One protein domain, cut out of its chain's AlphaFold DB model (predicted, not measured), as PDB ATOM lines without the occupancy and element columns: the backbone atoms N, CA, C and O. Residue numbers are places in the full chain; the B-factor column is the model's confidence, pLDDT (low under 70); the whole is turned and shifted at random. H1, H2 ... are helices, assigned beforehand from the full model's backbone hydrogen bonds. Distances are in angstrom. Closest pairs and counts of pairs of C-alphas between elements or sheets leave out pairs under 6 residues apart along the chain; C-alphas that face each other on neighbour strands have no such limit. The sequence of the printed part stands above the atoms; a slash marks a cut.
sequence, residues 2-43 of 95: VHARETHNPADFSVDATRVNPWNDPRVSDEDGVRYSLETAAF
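This is residues 2 to 43 of the 95 residues of an uncharacterized protein of Candidatus Rokubacteria bacterium (UniProt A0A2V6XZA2). A long loop, residues 9 to 29, arches between two helices at opposite ends of an elongated model: the short H1 at one end and the longer H2 at the other. Residues 7 to 12 stick out at the H1 end. The printed part has 42 residues, with H1 then H2 along it and no named strand; the class is all helix, though under half of the residues are in named elements. It is loose, with a radius of gyration of the C-alphas of 11.6 A and spans of 34 by 20 by 15 A.

H1 is residues 3 to 8, beginning at C-alpha 3 (-18.909, 1.558, 34.604). H2 is residues 30 to 40, 15.2 A from first to last C-alpha, ending at C-alpha 40 (-22.441, 22.257, 44.500).

H1 and H2 are apart. In both, every O i to N i+4 pair is within hydrogen-bond range.

The C-alphas farthest apart, of Ala 11 and Phe 43, are 35.9 A apart. The printed part has no cut. The link from H1 to H2 is long, 21 residues. Residues 2 to 5 have pLDDT under 70.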
ATOM      1  N   VAL A   2     -18.147   5.213  36.847       58.84
ATOM      2  CA  VAL A   2     -19.159   4.281  37.366       58.84
ATOM      3  C   VAL A   2     -19.145   2.911  36.663       58.84
ATOM      4  O   VAL A   2     -19.182   1.900  37.348       58.84
ATOM      5  N   HIS A   3     -18.934   2.840  35.344       60.31
ATOM      6  CA  HIS A   3     -18.909   1.558  34.604       60.31
ATOM      7  C   HIS A   3     -17.790   0.583  35.013       60.31
ATOM      8  O   HIS A   3     -17.930  -0.624  34.862       60.31
ATOM      9  N   ALA A   4     -16.678   1.076  35.570       67.75
ATOM     10  CA  ALA A   4     -15.623   0.201  36.090       67.75
ATOM     11  C   ALA A   4     -16.095  -0.593  37.322       67.75
ATOM     12  O   ALA A   4     -15.590  -1.681  37.581       67.75
ATOM     13  N   ARG A   5     -17.075  -0.065  38.071       69.38
ATOM     14  CA  ARG A   5     -17.654  -0.740  39.237       69.38
ATOM     15  C   ARG A   5     -18.448  -1.970  38.825       69.38
ATOM     16  O   ARG A   5     -18.269  -3.009  39.438       69.38
ATOM     17  N   GLU A   6     -19.265  -1.873  37.779       70.06
ATOM     18  CA  GLU A   6     -20.037  -3.016  37.263       70.06
ATOM     19  C   GLU A   6     -19.123  -4.160  36.811       70.06
ATOM     20  O   GLU A   6     -19.418  -5.323  37.058       70.06
ATOM     21  N   THR A   7     -17.982  -3.829  36.202       81.50
ATOM     22  CA  THR A   7     -17.027  -4.828  35.702       81.50
ATOM     23  C   THR A   7     -16.168  -5.457  36.801       81.50
ATOM     24  O   THR A   7     -15.761  -6.611  36.666       81.50
ATOM     25  N   HIS A   8     -15.828  -4.712  37.857       83.94
ATOM     26  CA  HIS A   8     -14.784  -5.124  38.808       83.94
ATOM     27  C   HIS A   8     -15.266  -5.369  40.236       83.94
ATOM     28  O   HIS A   8     -14.531  -5.976  41.017       83.94
ATOM     29  N   ASN A   9     -16.462  -4.916  40.602       87.25
ATOM     30  CA  ASN A   9     -16.965  -5.138  41.948       87.25
ATOM     31  C   ASN A   9     -17.569  -6.546  42.094       87.25
ATOM     32  O   ASN A   9     -18.207  -7.045  41.166       87.25
ATOM     33  N   PRO A  10     -17.421  -7.178  43.272       89.56
ATOM     34  CA  PRO A  10     -18.178  -8.372  43.635       89.56
ATOM     35  C   PRO A  10     -19.695  -8.172  43.501       89.56
ATOM     36  O   PRO A  10     -20.197  -7.061  43.665       89.56
ATOM     37  N   ALA A  11     -20.433  -9.260  43.268       86.94
ATOM     38  CA  ALA A  11     -21.888  -9.218  43.090       86.94
ATOM     39  C   ALA A  11     -22.656  -8.722  44.335       86.94
ATOM     40  O   ALA A  11     -23.780  -8.246  44.212       86.94
ATOM     41  N   ASP A  12     -22.059  -8.827  45.523       88.88
ATOM     42  CA  ASP A  12     -22.602  -8.365  46.804       88.88
ATOM     43  C   ASP A  12     -22.069  -6.986  47.232       88.88
ATOM     44  O   ASP A  12     -22.403  -6.486  48.310       88.88
ATOM     45  N   PHE A  13     -21.255  -6.337  46.394       86.12
ATOM     46  CA  PHE A  13     -20.722  -5.019  46.699       86.12
ATOM     47  C   PHE A  13     -21.839  -3.976  46.745       86.12
ATOM     48  O   PHE A  13     -22.530  -3.712  45.762       86.12
ATOM     49  N   SER A  14     -21.950  -3.304  47.886       85.19
ATOM     50  CA  SER A  14     -22.844  -2.169  48.072       85.19
ATOM     51  C   SER A  14     -22.132  -1.044  48.815       85.19
ATOM     52  O   SER A  14     -21.195  -1.260  49.585       85.19
ATOM     53  N   VAL A  15     -22.567   0.189  48.556       84.12
ATOM     54  CA  VAL A  15     -22.117   1.384  49.272       84.12
ATOM     55  C   VAL A  15     -23.318   1.952  50.008       84.12
ATOM     56  O   VAL A  15     -24.397   2.068  49.427       84.12
ATOM     57  N   ASP A  16     -23.120   2.308  51.275       88.75
ATOM     58  CA  ASP A  16     -24.135   2.992  52.073       88.75
ATOM     59  C   ASP A  16     -24.626   4.257  51.350       88.75
ATOM     60  O   ASP A  16     -23.820   5.059  50.864       88.75
ATOM     61  N   ALA A  17     -25.946   4.441  51.293       86.25
ATOM     62  CA  ALA A  17     -26.572   5.598  50.667       86.25
ATOM     63  C   ALA A  17     -26.085   6.924  51.276       86.25
ATOM     64  O   ALA A  17     -25.978   7.914  50.563       86.25
ATOM     65  N   THR A  18     -25.713   6.952  52.561       91.69
ATOM     66  CA  THR A  18     -25.191   8.168  53.209       91.69
ATOM     67  C   THR A  18     -23.758   8.511  52.796       91.69
ATOM     68  O   THR A  18     -23.244   9.564  53.171       91.69
ATOM     69  N   ARG A  19     -23.071   7.614  52.077       89.00
ATOM     70  CA  ARG A  19     -21.688   7.796  51.603       89.00
ATOM     71  C   ARG A  19     -21.599   8.170  50.131       89.00
ATOM     72  O   ARG A  19     -20.494   8.351  49.615       89.00
ATOM     73  N   VAL A  20     -22.738   8.281  49.460       90.69
ATOM     74  CA  VAL A  20     -22.833   8.750  48.082       90.69
ATOM     75  C   VAL A  20     -23.615  10.058  48.018       90.69
ATOM     76  O   VAL A  20     -24.385  10.398  48.911       90.69
ATOM     77  N   ASN A  21     -23.372  10.812  46.959       93.00
ATOM     78  CA  ASN A  21     -24.143  11.975  46.559       93.00
ATOM     79  C   ASN A  21     -24.583  11.779  45.097       93.00
ATOM     80  O   ASN A  21     -24.080  10.868  44.431       93.00
ATOM     81  N   PRO A  22     -25.487  12.618  44.565       93.50
ATOM     82  CA  PRO A  22     -26.010  12.434  43.213       93.50
ATOM     83  C   PRO A  22     -24.942  12.336  42.112       93.50
ATOM     84  O   PRO A  22     -25.179  11.697  41.097       93.50
ATOM     85  N   TRP A  23     -23.753  12.916  42.309       90.81
ATOM     86  CA  TRP A  23     -22.655  12.837  41.342       90.81
ATOM     87  C   TRP A  23     -21.940  11.475  41.308       90.81
ATOM     88  O   TRP A  23     -21.411  11.085  40.269       90.81
ATOM     89  N   ASN A  24     -21.871  10.749  42.428       87.75
ATOM     90  CA  ASN A  24     -21.110   9.493  42.526       87.75
ATOM     91  C   ASN A  24     -21.976   8.243  42.784       87.75
ATOM     92  O   ASN A  24     -21.426   7.142  42.954       87.75
ATOM     93  N   ASP A  25     -23.298   8.413  42.801       88.19
ATOM     94  CA  ASP A  25     -24.277   7.346  42.954       88.19
ATOM     95  C   ASP A  25     -24.652   6.739  41.587       88.19
ATOM     96  O   ASP A  25     -25.267   7.425  40.773       88.19
ATOM     97  N   PRO A  26     -24.349   5.450  41.325       80.94
ATOM     98  CA  PRO A  26     -24.726   4.781  40.073       80.94
ATOM     99  C   PRO A  26     -26.236   4.703  39.820       80.94
ATOM    100  O   PRO A  26     -26.651   4.375  38.714       80.94
ATOM    101  N   ARG A  27     -27.062   4.915  40.848       85.25
ATOM    102  CA  ARG A  27     -28.525   4.832  40.749       85.25
ATOM    103  C   ARG A  27     -29.153   6.135  40.250       85.25
ATOM    104  O   ARG A  27     -30.345   6.150  39.961       85.25
ATOM    105  N   VAL A  28     -28.378   7.215  40.202       89.88
ATOM    106  CA  VAL A  28     -28.809   8.532  39.727       89.88
ATOM    107  C   VAL A  28     -28.420   8.684  38.259       89.88
ATOM    108  O   VAL A  28     -27.408   8.143  37.819       89.88
ATOM    109  N   SER A  29     -29.246   9.393  37.486       91.06
ATOM    110  CA  SER A  29     -28.948   9.662  36.081       91.06
ATOM    111  C   SER A  29     -27.693  10.531  35.944       91.06
ATOM    112  O   SER A  29     -27.433  11.399  36.781       91.06
ATOM    113  N   ASP A  30     -26.939  10.352  34.856       89.75
ATOM    114  CA  ASP A  30     -25.783  11.210  34.572       89.75
ATOM    115  C   ASP A  30     -26.183  12.694  34.513       89.75
ATOM    116  O   ASP A  30     -25.442  13.556  34.981       89.75
ATOM    117  N   GLU A  31     -27.368  13.004  33.977       93.88
ATOM    118  CA  GLU A  31     -27.882  14.372  33.883       93.88
ATOM    119  C   GLU A  31     -28.087  15.005  35.265       93.88
ATOM    120  O   GLU A  31     -27.618  16.119  35.517       93.88
ATOM    121  N   ASP A  32     -28.742  14.288  36.180       95.19
ATOM    122  CA  ASP A  32     -28.998  14.785  37.532       95.19
ATOM    123  C   ASP A  32     -27.707  14.860  38.353       95.19
ATOM    124  O   ASP A  32     -27.497  15.821  39.098       95.19
ATOM    125  N   GLY A  33     -26.799  13.898  38.168       93.31
ATOM    126  CA  GLY A  33     -25.472  13.930  38.771       93.31
ATOM    127  C   GLY A  33     -24.656  15.138  38.306       93.31
ATOM    128  O   GLY A  33     -24.064  15.840  39.132       93.31
ATOM    129  N   VAL A  34     -24.649  15.427  36.999       91.38
ATOM    130  CA  VAL A  34     -23.982  16.609  36.425       91.38
ATOM    131  C   VAL A  34     -24.602  17.895  36.963       91.38
ATOM    132  O   VAL A  34     -23.855  18.783  37.374       91.38
ATOM    133  N   ARG A  35     -25.937  17.998  37.009       94.44
ATOM    134  CA  ARG A  35     -26.636  19.174  37.548       94.44
ATOM    135  C   ARG A  35     -26.234  19.439  38.998       94.44
ATOM    136  O   ARG A  35     -25.770  20.533  39.309       94.44
ATOM    137  N   TYR A  36     -26.291  18.412  39.846       94.88
ATOM    138  CA  TYR A  36     -25.843  18.495  41.236       94.88
ATOM    139  C   TYR A  36     -24.376  18.938  41.351       94.88
ATOM    140  O   TYR A  36     -24.040  19.796  42.169       94.88
ATOM    141  N   SER A  37     -23.487  18.370  40.531       92.00
ATOM    142  CA  SER A  37     -22.060  18.705  40.546       92.00
ATOM    143  C   SER A  37     -21.811  20.167  40.162       92.00
ATOM    144  O   SER A  37     -21.068  20.858  40.854       92.00
ATOM    145  N   LEU A  38     -22.476  20.670  39.116       90.56
ATOM    146  CA  LEU A  38     -22.382  22.070  38.687       90.56
ATOM    147  C   LEU A  38     -22.917  23.054  39.734       90.56
ATOM    148  O   LEU A  38     -22.376  24.145  39.873       90.56
ATOM    149  N   GLU A  39     -23.949  22.672  40.484       91.56
ATOM    150  CA  GLU A  39     -24.528  23.514  41.535       91.56
ATOM    151  C   GLU A  39     -23.674  23.548  42.812       91.56
ATOM    152  O   GLU A  39     -23.605  24.575  43.491       91.56
ATOM    153  N   THR A  40     -23.019  22.436  43.157       89.75
ATOM    154  CA  THR A  40     -22.441  22.257  44.500       89.75
ATOM    155  C   THR A  40     -20.919  22.185  44.540       89.75
ATOM    156  O   THR A  40     -20.328  22.573  45.546       89.75
ATOM    157  N   ALA A  41     -20.270  21.701  43.478       86.06
ATOM    158  CA  ALA A  41     -18.868  21.288  43.530       86.06
ATOM    159  C   ALA A  41     -17.997  21.867  42.405       86.06
ATOM    160  O   ALA A  41     -16.822  22.155  42.632       86.06
ATOM    161  N   ALA A  42     -18.535  22.037  41.197       91.31
ATOM    162  CA  ALA A  42     -17.774  22.484  40.037       91.31
ATOM    163  C   ALA A  42     -17.831  24.007  39.879       91.31
ATOM    164  O   ALA A  42     -18.892  24.623  39.867       91.31
ATOM    165  N   PHE A  43     -16.661  24.631  39.751       93.00
ATOM    166  CA  PHE A  43     -16.542  26.084  39.665       93.00
ATOM    167  C   PHE A  43     -16.334  26.455  38.196       93.00
ATOM    168  O   PHE A  43     -15.207  26.498  37.699       93.00
TER     169      PHE A  43